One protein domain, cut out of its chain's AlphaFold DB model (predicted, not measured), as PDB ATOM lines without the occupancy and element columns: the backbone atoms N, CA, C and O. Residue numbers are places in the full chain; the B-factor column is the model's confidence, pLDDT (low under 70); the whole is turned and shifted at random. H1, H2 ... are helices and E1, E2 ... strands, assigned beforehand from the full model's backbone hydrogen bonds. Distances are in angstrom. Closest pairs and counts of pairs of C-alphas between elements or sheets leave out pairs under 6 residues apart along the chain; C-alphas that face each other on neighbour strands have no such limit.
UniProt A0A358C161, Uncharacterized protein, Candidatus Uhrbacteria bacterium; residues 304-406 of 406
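Overview. This is residues 304 to 406 of the 406 residues of an uncharacterized protein of Candidatus Uhrbacteria bacterium (UniProt A0A358C161). A strongly twisted sheet of three strands has helices gathered over one face: H5 packs on it near the middle of the domain, H4 sits by its edge strand E1, and the helical hairpin of H2 and H3 stands at one end, with the short H1 near H2. At the opposite end of the sheet loops the long link of residues 349 to 367, tied to E1 by a short pairing. The printed part has 103 residues, with five named helices and three named strands in the order H1 H2 H3 H4 E1 E2 E3 H5; the sheet, E1 - E2 - E3, is antiparallel and the class is mixed. The whole is compact and rounded, with a radius of gyration of the C-alphas of 12.8 A and spans of 35 by 27 by 26 A.

Arrangement. H1, residues 304 to 308, and H2, residues 312 to 322, only just touch, with 3 pairs of C-alphas within 8 A, the closest those of Val 307 and Arg 315, 6.7 A. H2 and H3, residues 328 to 337, form a helical hairpin at a shallow tilt of 10 degrees, opposite ways; their closest C-alphas, of Ile 321 and Pro 328, are 5.8 A apart. H4, residues 341 to 348, comes closest to E1, residues 368 to 375, at the C-alphas of Leu 348 and Ile 370, 6.5 A. E1 bends by 56 degrees at residue 371. With E2, residues 381 to 387, and E3, residues 392 to 396, it forms a meander, each strand the antiparallel neighbour of the one before. N 371 and O 384 are 2.8 A apart, and so are N 383 and O 395, both within hydrogen-bond range. H5, residues 397 to 404, has a height over the sheet of 9.3 A and only just stands up from it, rising 43 degrees. H5 touches H2, about perpendicular at 85 degrees, closest at the C-alphas of Lys 402 and Ala 322, 5.2 A. H3, H4 and H5 on one face of the sheet make two layers, one of helices and one of strands; H1 and H2 are not on it. In H1 to H5 every O i to N i+4 pair is within hydrogen-bond range.

Along the chain. H1 begins at C-alpha 304, (435.423, 356.799, 403.527), and is 6.2 A long. H2 measures 15.2 A, H3 14.3 A and H4 10.5 A. E1 begins at C-alpha 368, (441.110, 348.884, 393.392), and measures 19.4 A; E2 measures 19.7 A and E3 13.9 A. H5, 10.6 A, ends at C-alpha 404, (437.058, 350.474, 404.557).

Size, cuts and confidence. The C-alphas farthest apart, of Ser 325 and Asp 389, are 35.8 A apart. The printed part has no cut and ends at the chain's last residue, 406. The link from H4 to E1 is long, with 19 residues; the others are tight. Mean pLDDT of the printed part is 79.6, with residues 325 and 406 under 70.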
ATOM      1  N   GLN A 304     436.038 355.833 402.611       72.00
ATOM      2  CA  GLN A 304     435.423 356.799 403.527       72.00
ATOM      3  C   GLN A 304     435.040 358.125 402.852       72.00
ATOM      4  O   GLN A 304     433.921 358.596 403.016       72.00
ATOM      5  N   ARG A 305     435.932 358.713 402.042       71.38
ATOM      6  CA  ARG A 305     435.654 359.980 401.345       71.38
ATOM      7  C   ARG A 305     434.486 359.839 400.376       71.38
ATOM      8  O   ARG A 305     433.661 360.737 400.301       71.38
ATOM      9  N   LEU A 306     434.394 358.715 399.666       70.75
ATOM     10  CA  LEU A 306     433.281 358.454 398.747       70.75
ATOM     11  C   LEU A 306     431.931 358.344 399.475       70.75
ATOM     12  O   LEU A 306     430.902 358.741 398.930       70.75
ATOM     13  N   VAL A 307     431.941 357.841 400.712       74.69
ATOM     14  CA  VAL A 307     430.756 357.794 401.579       74.69
ATOM     15  C   VAL A 307     430.443 359.162 402.190       74.69
ATOM     16  O   VAL A 307     429.279 359.524 402.295       74.69
ATOM     17  N   ASP A 308     431.449 359.965 402.539       74.75
ATOM     18  CA  ASP A 308     431.237 361.308 403.097       74.75
ATOM     19  C   ASP A 308     430.592 362.289 402.104       74.75
ATOM     20  O   ASP A 308     429.928 363.232 402.534       74.75
ATOM     21  N   TYR A 309     430.763 362.061 400.797       76.88
ATOM     22  CA  TYR A 309     430.080 362.812 399.736       76.88
ATOM     23  C   TYR A 309     428.667 362.301 399.429       76.88
ATOM     24  O   TYR A 309     427.982 362.892 398.594       76.88
ATOM     25  N   ALA A 310     428.220 361.222 400.076       78.88
ATOM     26  CA  ALA A 310     426.865 360.731 399.893       78.88
ATOM     27  C   ALA A 310     425.835 361.747 400.435       78.88
ATOM     28  O   ALA A 310     426.061 362.344 401.494       78.88
ATOM     29  N   PRO A 311     424.688 361.921 399.751       82.00
ATOM     30  CA  PRO A 311     423.512 362.592 400.300       82.00
ATOM     31  C   PRO A 311     423.179 362.127 401.724       82.00
ATOM     32  O   PRO A 311     423.388 360.964 402.067       82.00
ATOM     33  N   GLU A 312     422.633 363.022 402.554       80.69
ATOM     34  CA  GLU A 312     422.394 362.762 403.986       80.69
ATOM     35  C   GLU A 312     421.531 361.509 404.232       80.69
ATOM     36  O   GLU A 312     421.857 360.713 405.113       80.69
ATOM     37  N   GLY A 313     420.500 361.279 403.406       77.69
ATOM     38  CA  GLY A 313     419.658 360.076 403.469       77.69
ATOM     39  C   GLY A 313     420.441 358.785 403.206       77.69
ATOM     40  O   GLY A 313     420.409 357.854 404.011       77.69
ATOM     41  N   ILE A 314     421.260 358.771 402.150       83.56
ATOM     42  CA  ILE A 314     422.137 357.643 401.800       83.56
ATOM     43  C   ILE A 314     423.158 357.394 402.908       83.56
ATOM     44  O   ILE A 314     423.334 356.261 403.354       83.56
ATOM     45  N   ARG A 315     423.806 358.454 403.399       82.94
ATOM     46  CA  ARG A 315     424.797 358.366 404.475       82.94
ATOM     47  C   ARG A 315     424.200 357.751 405.742       82.94
ATOM     48  O   ARG A 315     424.807 356.845 406.308       82.94
ATOM     49  N   SER A 316     423.003 358.183 406.144       81.44
ATOM     50  CA  SER A 316     422.298 357.637 407.310       81.44
ATOM     51  C   SER A 316     422.054 356.128 407.183       81.44
ATOM     52  O   SER A 316     422.197 355.391 408.160       81.44
ATOM     53  N   ILE A 317     421.706 355.643 405.989       81.75
ATOM     54  CA  ILE A 317     421.469 354.213 405.750       81.75
ATOM     55  C   ILE A 317     422.794 353.434 405.738       81.75
ATOM     56  O   ILE A 317     422.888 352.366 406.348       81.75
ATOM     57  N   LEU A 318     423.846 353.976 405.115       82.56
ATOM     58  CA  LEU A 318     425.183 353.369 405.101       82.56
ATOM     59  C   LEU A 318     425.771 353.226 406.510       82.56
ATOM     60  O   LEU A 318     426.330 352.176 406.833       82.56
ATOM     61  N   GLU A 319     425.607 354.238 407.365       78.31
ATOM     62  CA  GLU A 319     425.987 354.170 408.781       78.31
ATOM     63  C   GLU A 319     425.183 353.086 409.520       78.31
ATOM     64  O   GLU A 319     425.739 352.348 410.336       78.31
ATOM     65  N   GLY A 320     423.899 352.922 409.184       74.75
ATOM     66  CA  GLY A 320     423.052 351.848 409.700       74.75
ATOM     67  C   GLY A 320     423.559 350.442 409.347       74.75
ATOM     68  O   GLY A 320     423.594 349.570 410.224       74.75
ATOM     69  N   ILE A 321     423.998 350.238 408.098       75.00
ATOM     70  CA  ILE A 321     424.600 348.979 407.623       75.00
ATOM     71  C   ILE A 321     425.923 348.724 408.332       75.00
ATOM     72  O   ILE A 321     426.158 347.628 408.831       75.00
ATOM     73  N   ALA A 322     426.793 349.731 408.368       70.38
ATOM     74  CA  ALA A 322     428.124 349.585 408.933       70.38
ATOM     75  C   ALA A 322     428.059 349.264 410.439       70.38
ATOM     76  O   ALA A 322     428.844 348.465 410.946       70.38
ATOM     77  N   ASN A 323     427.093 349.837 411.163       72.38
ATOM     78  CA  ASN A 323     426.870 349.575 412.588       72.38
ATOM     79  C   ASN A 323     426.126 348.253 412.878       72.38
ATOM     80  O   ASN A 323     425.734 348.027 414.023       72.38
ATOM     81  N   ASP A 324     425.909 347.397 411.871       71.25
ATOM     82  CA  ASP A 324     425.176 346.125 411.970       71.25
ATOM     83  C   ASP A 324     423.741 346.290 412.549       71.25
ATOM     84  O   ASP A 324     423.177 345.367 413.141       71.25
ATOM     85  N   SER A 325     423.133 347.477 412.397       67.38
ATOM     86  CA  SER A 325     421.831 347.825 413.002       67.38
ATOM     87  C   SER A 325     420.618 347.423 412.153       67.38
ATOM     88  O   SER A 325     419.510 347.289 412.675       67.38
ATOM     89  N   VAL A 326     420.834 347.185 410.857       72.19
ATOM     90  CA  VAL A 326     419.833 346.756 409.872       72.19
ATOM     91  C   VAL A 326     420.450 345.654 409.008       72.19
ATOM     92  O   VAL A 326     421.654 345.667 408.749       72.19
ATOM     93  N   SER A 327     419.641 344.685 408.561       79.06
ATOM     94  CA  SER A 327     420.101 343.668 407.602       79.06
ATOM     95  C   SER A 327     420.647 344.354 406.340       79.06
ATOM     96  O   SER A 327     419.981 345.249 405.816       79.06
ATOM     97  N   PRO A 328     421.826 343.944 405.831       77.75
ATOM     98  CA  PRO A 328     422.422 344.542 404.638       77.75
ATOM     99  C   PRO A 328     421.501 344.525 403.423       77.75
ATOM    100  O   PRO A 328     421.523 345.463 402.642       77.75
ATOM    101  N   GLU A 329     420.704 343.471 403.264       80.19
ATOM    102  CA  GLU A 329     419.728 343.331 402.189       80.19
ATOM    103  C   GLU A 329     418.634 344.395 402.301       80.19
ATOM    104  O   GLU A 329     418.461 345.182 401.378       80.19
ATOM    105  N   VAL A 330     417.982 344.486 403.464       78.12
ATOM    106  CA  VAL A 330     416.906 345.460 403.719       78.12
ATOM    107  C   VAL A 330     417.415 346.892 403.595       78.12
ATOM    108  O   VAL A 330     416.770 347.741 402.995       78.12
ATOM    109  N   ALA A 331     418.594 347.178 404.138       77.69
ATOM    110  CA  ALA A 331     419.171 348.508 404.043       77.69
ATOM    111  C   ALA A 331     419.602 348.857 402.611       77.69
ATOM    112  O   ALA A 331     419.549 350.019 402.228       77.69
ATOM    113  N   PHE A 332     420.007 347.874 401.803       83.12
ATOM    114  CA  PHE A 332     420.287 348.112 400.390       83.12
ATOM    115  C   PHE A 332     419.007 348.339 399.581       83.12
ATOM    116  O   PHE A 332     419.029 349.155 398.669       83.12
ATOM    117  N   ASP A 333     417.899 347.681 399.933       81.38
ATOM    118  CA  ASP A 333     416.578 347.991 399.367       81.38
ATOM    119  C   ASP A 333     416.195 349.448 399.672       81.38
ATOM    120  O   ASP A 333     415.823 350.193 398.773       81.38
ATOM    121  N   MET A 334     416.394 349.891 400.919       81.44
ATOM    122  CA  MET A 334     416.157 351.285 401.315       81.44
ATOM    123  C   MET A 334     417.068 352.273 400.575       81.44
ATOM    124  O   MET A 334     416.632 353.365 400.236       81.44
ATOM    125  N   LEU A 335     418.325 351.900 400.313       81.81
ATOM    126  CA  LEU A 335     419.221 352.705 399.483       81.81
ATOM    127  C   LEU A 335     418.695 352.833 398.053       81.81
ATOM    128  O   LEU A 335     418.720 353.928 397.511       81.81
ATOM    129  N   GLU A 336     418.211 351.746 397.448       82.19
ATOM    130  CA  GLU A 336     417.657 351.762 396.086       82.19
ATOM    131  C   GLU A 336     416.426 352.676 395.950       82.19
ATOM    132  O   GLU A 336     416.185 353.210 394.868       82.19
ATOM    133  N   GLU A 337     415.684 352.884 397.040       81.19
ATOM    134  CA  GLU A 337     414.525 353.782 397.115       81.19
ATOM    135  C   GLU A 337     414.894 355.244 397.430       81.19
ATOM    136  O   GLU A 337     414.069 356.140 397.236       81.19
ATOM    137  N   GLU A 338     416.120 355.509 397.896       84.19
ATOM    138  CA  GLU A 338     416.551 356.841 398.324       84.19
ATOM    139  C   GLU A 338     416.864 357.755 397.128       84.19
ATOM    140  O   GLU A 338     417.574 357.392 396.179       84.19
ATOM    141  N   GLU A 339     416.365 358.992 397.187       73.12
ATOM    142  CA  GLU A 339     416.600 359.986 396.143       73.12
ATOM    143  C   GLU A 339     418.104 360.284 396.007       73.12
ATOM    144  O   GLU A 339     418.808 360.586 396.972       73.12
ATOM    145  N   GLY A 340     418.614 360.190 394.777       75.56
ATOM    146  CA  GLY A 340     420.032 360.399 394.479       75.56
ATOM    147  C   GLY A 340     420.916 359.159 394.647       75.56
ATOM    148  O   GLY A 340     422.116 359.256 394.396       75.56
ATOM    149  N   PHE A 341     420.373 357.986 395.001       79.38
ATOM    150  CA  PHE A 341     421.178 356.760 395.101       79.38
ATOM    151  C   PHE A 341     421.746 356.306 393.764       79.38
ATOM    152  O   PHE A 341     422.909 355.916 393.690       79.38
ATOM    153  N   VAL A 342     420.950 356.388 392.697       76.06
ATOM    154  CA  VAL A 342     421.397 356.027 391.346       76.06
ATOM    155  C   VAL A 342     422.544 356.930 390.893       76.06
ATOM    156  O   VAL A 342     423.536 356.428 390.363       76.06
ATOM    157  N   ASP A 343     422.438 358.235 391.146       73.50
ATOM    158  CA  ASP A 343     423.470 359.213 390.794       73.50
ATOM    159  C   ASP A 343     424.736 358.990 391.627       73.50
ATOM    160  O   ASP A 343     425.820 358.826 391.071       73.50
ATOM    161  N   TRP A 344     424.594 358.850 392.950       81.00
ATOM    162  CA  TRP A 344     425.713 358.549 393.842       81.00
ATOM    163  C   TRP A 344     426.418 357.243 393.461       81.00
ATOM    164  O   TRP A 344     427.638 357.222 393.330       81.00
ATOM    165  N   ASN A 345     425.679 356.155 393.226       79.19
ATOM    166  CA  ASN A 345     426.256 354.865 392.838       79.19
ATOM    167  C   ASN A 345     426.962 354.952 391.474       79.19
ATOM    168  O   ASN A 345     428.044 354.394 391.301       79.19
ATOM    169  N   SER A 346     426.392 355.692 390.520       71.94
ATOM    170  CA  SER A 346     427.021 355.931 389.215       71.94
ATOM    171  C   SER A 346     428.329 356.715 389.348       71.94
ATOM    172  O   SER A 346     429.308 356.372 388.687       71.94
ATOM    173  N   ASP A 347     428.383 357.691 390.257       72.44
ATOM    174  CA  ASP A 347     429.588 358.470 390.558       72.44
ATOM    175  C   ASP A 347     430.688 357.648 391.257       72.44
ATOM    176  O   ASP A 347     431.871 358.007 391.186       72.44
ATOM    177  N   LEU A 348     430.336 356.534 391.915       74.88
ATOM    178  CA  LEU A 348     431.308 355.587 392.473       74.88
ATOM    179  C   LEU A 348     431.977 354.733 391.393       74.88
ATOM    180  O   LEU A 348     433.128 354.322 391.561       74.88
ATOM    181  N   VAL A 349     431.275 354.425 390.301       76.88
ATOM    182  CA  VAL A 349     431.802 353.557 389.244       76.88
ATOM    183  C   VAL A 349     432.985 354.237 388.551       76.88
ATOM    184  O   VAL A 349     432.913 355.369 388.090       76.88
ATOM    185  N   GLY A 350     434.106 353.523 388.469       72.06
ATOM    186  CA  GLY A 350     435.358 354.027 387.910       72.06
ATOM    187  C   GLY A 350     436.269 354.721 388.924       72.06
ATOM    188  O   GLY A 350     437.414 355.006 388.579       72.06
ATOM    189  N   LYS A 351     435.829 354.940 390.172       78.69
ATOM    190  CA  LYS A 351     436.695 355.485 391.229       78.69
ATOM    191  C   LYS A 351     437.759 354.475 391.643       78.69
ATOM    192  O   LYS A 351     437.465 353.291 391.825       78.69
ATOM    193  N   ILE A 352     438.983 354.971 391.808       80.75
ATOM    194  CA  ILE A 352     440.151 354.196 392.229       80.75
ATOM    195  C   ILE A 352     440.353 354.394 393.730       80.75
ATOM    196  O   ILE A 352     440.517 355.512 394.217       80.75
ATOM    197  N   LEU A 353     440.348 353.283 394.452       80.38
ATOM    198  CA  LEU A 353     440.549 353.193 395.886       80.38
ATOM    199  C   LEU A 353     441.940 352.636 396.178       80.38
ATOM    200  O   LEU A 353     442.319 351.598 395.637       80.38
ATOM    201  N   ASP A 354     442.658 353.261 397.100       78.75
ATOM    202  CA  ASP A 354     443.879 352.697 397.682       78.75
ATOM    203  C   ASP A 354     443.601 352.150 399.088       78.75
ATOM    204  O   ASP A 354     442.694 352.605 399.789       78.75
ATOM    205  N   GLY A 355     444.376 351.146 399.495       75.88
ATOM    206  CA  GLY A 355     444.324 350.574 400.838       75.88
ATOM    207  C   GLY A 355     443.050 349.790 401.161       75.88
ATOM    208  O   GLY A 355     442.730 349.621 402.340       75.88
ATOM    209  N   VAL A 356     442.322 349.298 400.151       83.69
ATOM    210  CA  VAL A 356     441.081 348.542 400.374       83.69
ATOM    211  C   VAL A 356     441.383 347.239 401.114       83.69
ATOM    212  O   VAL A 356     442.196 346.431 400.677       83.69
ATOM    213  N   LYS A 357     440.704 346.998 402.230       85.00
ATOM    214  CA  LYS A 357     440.755 345.773 403.020       85.00
ATOM    215  C   LYS A 357     439.713 344.766 402.538       85.00
ATOM    216  O   LYS A 357     438.575 345.125 402.234       85.00
ATOM    217  N   ASP A 358     440.106 343.498 402.497       81.88
ATOM    218  CA  ASP A 358     439.241 342.371 402.153       81.88
ATOM    219  C   ASP A 358     438.186 342.091 403.242       81.88
ATOM    220  O   ASP A 358     438.154 342.727 404.295       81.88
ATOM    221  N   GLY A 359     437.325 341.089 403.027       72.56
ATOM    222  CA  GLY A 359     436.305 340.685 404.006       72.56
ATOM    223  C   GLY A 359     436.853 340.157 405.342       72.56
ATOM    224  O   GLY A 359     436.081 339.958 406.273       72.56
ATOM    225  N   ARG A 360     438.168 339.928 405.454       77.06
ATOM    226  CA  ARG A 360     438.865 339.520 406.683       77.06
ATOM    227  C   ARG A 360     439.628 340.687 407.326       77.06
ATOM    228  O   ARG A 360     440.325 340.471 408.314       77.06
ATOM    229  N   GLY A 361     439.511 341.898 406.778       77.44
ATOM    230  CA  GLY A 361     440.199 343.095 407.258       77.44
ATOM    231  C   GLY A 361     441.673 343.174 406.851       77.44
ATOM    232  O   GLY A 361     442.398 344.029 407.358       77.44
ATOM    233  N   LYS A 362     442.146 342.307 405.949       83.88
ATOM    234  CA  LYS A 362     443.517 342.362 405.439       83.88
ATOM    235  C   LYS A 362     443.582 343.342 404.272       83.88
ATOM    236  O   LYS A 362     442.782 343.239 403.348       83.88
ATOM    237  N   ALA A 363     444.551 344.255 404.294       83.88
ATOM    238  CA  ALA A 363     444.809 345.145 403.165       83.88
ATOM    239  C   ALA A 363     445.050 344.324 401.891       83.88
ATOM    240  O   ALA A 363     445.876 343.403 401.877       83.88
ATOM    241  N   MET A 364     444.293 344.635 400.847       80.81
ATOM    242  CA  MET A 364     444.504 344.083 399.525       80.81
ATOM    243  C   MET A 364     445.673 344.802 398.865       80.81
ATOM    244  O   MET A 364     445.953 345.968 399.128       80.81
ATOM    245  N   GLU A 365     446.394 344.055 398.042       79.06
ATOM    246  CA  GLU A 365     447.555 344.566 397.331       79.06
ATOM    247  C   GLU A 365     447.112 345.361 396.101       79.06
ATOM    248  O   GLU A 365     446.328 344.852 395.293       79.06
ATOM    249  N   GLY A 366     447.652 346.572 395.962       77.88
ATOM    250  CA  GLY A 366     447.406 347.465 394.833       77.88
ATOM    251  C   GLY A 366     446.114 348.274 394.939       77.88
ATOM    252  O   GLY A 366     445.287 348.075 395.834       77.88
ATOM    253  N   ALA A 367     445.952 349.192 393.992       82.00
ATOM    254  CA  ALA A 367     444.749 349.998 393.874       82.00
ATOM    255  C   ALA A 367     443.571 349.173 393.325       82.00
ATOM    256  O   ALA A 367     443.742 348.219 392.555       82.00
ATOM    257  N   MET A 368     442.361 349.555 393.728       83.44
ATOM    258  CA  MET A 368     441.110 348.884 393.392       83.44
ATOM    259  C   MET A 368     440.133 349.858 392.757       83.44
ATOM    260  O   MET A 368     439.734 350.839 393.372       83.44
ATOM    261  N   THR A 369     439.664 349.547 391.561       83.94
ATOM    262  CA  THR A 369     438.645 350.331 390.866       83.94
ATOM    263  C   THR A 369     437.262 349.761 391.144       83.94
ATOM    264  O   THR A 369     437.026 348.573 390.915       83.94
ATOM    265  N   ILE A 370     436.315 350.590 391.581       82.94
ATOM    266  CA  ILE A 370     434.911 350.175 391.710       82.94
ATOM    267  C   ILE A 370     434.316 350.007 390.309       82.94
ATOM    268  O   ILE A 370     434.325 350.930 389.499       82.94
ATOM    269  N   LYS A 371     433.780 348.825 390.005       83.19
ATOM    270  CA  LYS A 371     433.090 348.540 388.737       83.19
ATOM    271  C   LYS A 371     431.583 348.647 388.842       83.19
ATOM    272  O   LYS A 371     430.942 349.050 387.881       83.19
ATOM    273  N   ALA A 372     431.029 348.231 389.973       80.75
ATOM    274  CA  ALA A 372     429.604 348.303 390.244       80.75
ATOM    275  C   ALA A 372     429.337 348.051 391.726       80.75
ATOM    276  O   ALA A 372     430.049 347.269 392.365       80.75
ATOM    277  N   VAL A 373     428.245 348.615 392.228       84.12
ATOM    278  CA  VAL A 373     427.615 348.199 393.481       84.12
ATOM    279  C   VAL A 373     426.181 347.791 393.161       84.12
ATOM    280  O   VAL A 373     425.405 348.601 392.659       84.12
ATOM    281  N   ARG A 374     425.847 346.514 393.375       83.06
ATOM    282  CA  ARG A 374     424.514 345.956 393.078       83.06
ATOM    283  C   ARG A 374     424.277 344.626 393.784       83.06
ATOM    284  O   ARG A 374     425.220 343.972 394.237       83.06
ATOM    285  N   LYS A 375     423.026 344.170 393.810       82.62
ATOM    286  CA  LYS A 375     422.688 342.800 394.218       82.62
ATOM    287  C   LYS A 375     423.241 341.783 393.215       82.62
ATOM    288  O   LYS A 375     423.194 341.987 392.002       82.62
ATOM    289  N   ASN A 376     423.792 340.687 393.727       83.44
ATOM    290  CA  ASN A 376     424.222 339.557 392.904       83.44
ATOM    291  C   ASN A 376     423.037 338.629 392.556       83.44
ATOM    292  O   ASN A 376     421.904 338.876 392.961       83.44
ATOM    293  N   SER A 377     423.298 337.523 391.853       75.38
ATOM    294  CA  SER A 377     422.265 336.543 391.464       75.38
ATOM    295  C   SER A 377     421.531 335.885 392.641       75.38
ATOM    296  O   SER A 377     420.451 335.339 392.455       75.38
ATOM    297  N   SER A 378     422.095 335.942 393.851       73.44
ATOM    298  CA  SER A 378     421.457 335.473 395.089       73.44
ATOM    299  C   SER A 378     420.725 336.579 395.861       73.44
ATOM    300  O   SER A 378     420.320 336.356 396.997       73.44
ATOM    301  N   GLY A 379     420.598 337.779 395.284       75.62
ATOM    302  CA  GLY A 379     419.968 338.939 395.918       75.62
ATOM    303  C   GLY A 379     420.849 339.658 396.942       75.62
ATOM    304  O   GLY A 379     420.401 340.617 397.559       75.62
ATOM    305  N   LYS A 380     422.109 339.238 397.130       84.00
ATOM    306  CA  LYS A 380     422.993 339.816 398.151       84.00
ATOM    307  C   LYS A 380     423.715 341.065 397.636       84.00
ATOM    308  O   LYS A 380     424.388 340.972 396.600       84.00
ATOM    309  N   PRO A 381     423.665 342.194 398.363       86.38
ATOM    310  CA  PRO A 381     424.405 343.406 398.023       86.38
ATOM    311  C   PRO A 381     425.913 343.160 397.916       86.38
ATOM    312  O   PRO A 381     426.554 342.681 398.858       86.38
ATOM    313  N   THR A 382     426.489 343.466 396.754       86.38
ATOM    314  CA  THR A 382     427.876 343.134 396.408       86.38
ATOM    315  C   THR A 382     428.569 344.317 395.725       86.38
ATOM    316  O   THR A 382     428.013 344.947 394.825       86.38
ATOM    317  N   VAL A 383     429.813 344.586 396.125       88.31
ATOM    318  CA  VAL A 383     430.745 345.485 395.434       88.31
ATOM    319  C   VAL A 383     431.604 344.665 394.490       88.31
ATOM    320  O   VAL A 383     432.228 343.679 394.891       88.31
ATOM    321  N   TYR A 384     431.651 345.092 393.236       87.12
ATOM    322  CA  TYR A 384     432.521 344.547 392.209       87.12
ATOM    323  C   TYR A 384     433.722 345.474 392.069       87.12
ATOM    324  O   TYR A 384     433.564 346.654 391.758       87.12
ATOM    325  N   LEU A 385     434.914 344.938 392.309       87.12
ATOM    326  CA  LEU A 385     436.181 345.657 392.254       87.12
ATOM    327  C   LEU A 385     437.041 345.085 391.124       87.12
ATOM    328  O   LEU A 385     436.980 343.891 390.835       87.12
ATOM    329  N   GLN A 386     437.869 345.918 390.508       84.94
ATOM    330  CA  GLN A 386     438.932 345.481 389.611       84.94
ATOM    331  C   GLN A 386     440.268 345.964 390.158       84.94
ATOM    332  O   GLN A 386     440.439 347.151 390.410       84.94
ATOM    333  N   ARG A 387     441.208 345.045 390.337       85.31
ATOM    334  CA  ARG A 387     442.577 345.374 390.721       85.31
ATOM    335  C   ARG A 387     443.344 345.944 389.528       85.31
ATOM    336  O   ARG A 387     443.009 345.649 388.383       85.31
ATOM    337  N   GLU A 388     444.390 346.715 389.798       79.25
ATOM    338  CA  GLU A 388     445.280 347.294 388.779       79.25
ATOM    339  C   GLU A 388     445.823 346.265 387.767       79.25
ATOM    340  O   GLU A 388     445.916 346.555 386.580       79.25
ATOM    341  N   ASP A 389     446.073 345.020 388.193       79.31
ATOM    342  CA  ASP A 389     446.492 343.917 387.311       79.31
ATOM    343  C   ASP A 389     445.354 343.318 386.456       79.31
ATOM    344  O   ASP A 389     445.509 342.261 385.844       79.31
ATOM    345  N   GLY A 390     444.183 343.956 386.447       75.06
ATOM    346  CA  GLY A 390     443.010 343.568 385.674       75.06
ATOM    347  C   GLY A 390     442.128 342.505 386.332       75.06
ATOM    348  O   GLY A 390     441.048 342.222 385.803       75.06
ATOM    349  N   LYS A 391     442.520 341.932 387.480       81.12
ATOM    350  CA  LYS A 391     441.728 340.886 388.148       81.12
ATOM    351  C   LYS A 391     440.445 341.439 388.753       81.12
ATOM    352  O   LYS A 391     440.461 342.397 389.523       81.12
ATOM    353  N   ASN A 392     439.337 340.766 388.458       83.62
ATOM    354  CA  ASN A 392     438.037 341.076 389.040       83.62
ATOM    355  C   ASN A 392     437.886 340.410 390.409       83.62
ATOM    356  O   ASN A 392     438.171 339.225 390.580       83.62
ATOM    357  N   LEU A 393     437.404 341.183 391.372       85.00
ATOM    358  CA  LEU A 393     437.172 340.789 392.754       85.00
ATOM    359  C   LEU A 393     435.744 341.164 393.145       85.00
ATOM    360  O   LEU A 393     435.166 342.123 392.632       85.00
ATOM    361  N   THR A 394     435.168 340.414 394.076       87.31
ATOM    362  CA  THR A 394     433.855 340.722 394.642       87.31
ATOM    363  C   THR A 394     433.926 340.741 396.157       87.31
ATOM    364  O   THR A 394     434.666 339.978 396.781       87.31
ATOM    365  N   MET A 395     433.152 341.635 396.761       85.75
ATOM    366  CA  MET A 395     433.062 341.769 398.206       85.75
ATOM    367  C   MET A 395     431.620 342.039 398.609       85.75
ATOM    368  O   MET A 395     430.916 342.788 397.939       85.75
ATOM    369  N   GLY A 396     431.167 341.443 399.712       87.19
ATOM    370  CA  GLY A 396     429.868 341.802 400.282       87.19
ATOM    371  C   GLY A 396     429.852 343.283 400.664       87.19
ATOM    372  O   GLY A 396     430.813 343.762 401.268       87.19
ATOM    373  N   PHE A 397     428.778 343.994 400.326       88.00
ATOM    374  CA  PHE A 397     428.692 345.445 400.515       88.00
ATOM    375  C   PHE A 397     428.871 345.866 401.980       88.00
ATOM    376  O   PHE A 397     429.668 346.752 402.268       88.00
ATOM    377  N   ALA A 398     428.245 345.156 402.921       84.50
ATOM    378  CA  ALA A 398     428.425 345.418 404.350       84.50
ATOM    379  C   ALA A 398     429.878 345.225 404.819       84.50
ATOM    380  O   ALA A 398     430.406 346.057 405.550       84.50
ATOM    381  N   ASN A 399     430.562 344.175 404.350       85.56
ATOM    382  CA  ASN A 399     431.975 343.948 404.679       85.56
ATOM    383  C   ASN A 399     432.877 345.028 404.079       85.56
ATOM    384  O   ASN A 399     433.861 345.424 404.702       85.56
ATOM    385  N   PHE A 400     432.540 345.503 402.880       87.06
ATOM    386  CA  PHE A 400     433.244 346.612 402.256       87.06
ATOM    387  C   PHE A 400     433.126 347.875 403.112       87.06
ATOM    388  O   PHE A 400     434.158 348.445 403.459       87.06
ATOM    389  N   LEU A 401     431.914 348.257 403.531       85.50
ATOM    390  CA  LEU A 401     431.708 349.410 404.413       85.50
ATOM    391  C   LEU A 401     432.446 349.230 405.749       85.50
ATOM    392  O   LEU A 401     433.273 350.054 406.124       85.50
ATOM    393  N   LYS A 402     432.243 348.101 406.429       83.69
ATOM    394  CA  LYS A 402     432.833 347.825 407.746       83.69
ATOM    395  C   LYS A 402     434.361 347.880 407.783       83.69
ATOM    396  O   LYS A 402     434.931 348.278 408.786       83.69
ATOM    397  N   ASN A 403     435.035 347.443 406.721       83.00
ATOM    398  CA  ASN A 403     436.497 347.336 406.735       83.00
ATOM    399  C   ASN A 403     437.207 348.564 406.137       83.00
ATOM    400  O   ASN A 403     438.416 348.725 406.352       83.00
ATOM    401  N   ASN A 404     436.486 349.391 405.368       79.31
ATOM    402  CA  ASN A 404     437.058 350.474 404.557       79.31
ATOM    403  C   ASN A 404     436.495 351.871 404.859       79.31
ATOM    404  O   ASN A 404     437.052 352.858 404.377       79.31
ATOM    405  N   VAL A 405     435.395 351.948 405.606       73.69
ATOM    406  CA  VAL A 405     434.693 353.188 405.975       73.69
ATOM    407  C   VAL A 405     434.798 353.367 407.496       73.69
ATOM    408  O   VAL A 405     435.339 354.364 407.961       73.69
ATOM    409  N   GLN A 406     434.403 352.353 408.274       60.88
ATOM    410  CA  GLN A 406     434.692 352.290 409.717       60.88
ATOM    411  C   GLN A 406     436.166 351.974 410.004       60.88
ATOM    412  O   GLN A 406     436.665 352.474 411.040       60.88
TER     413      GLN A 406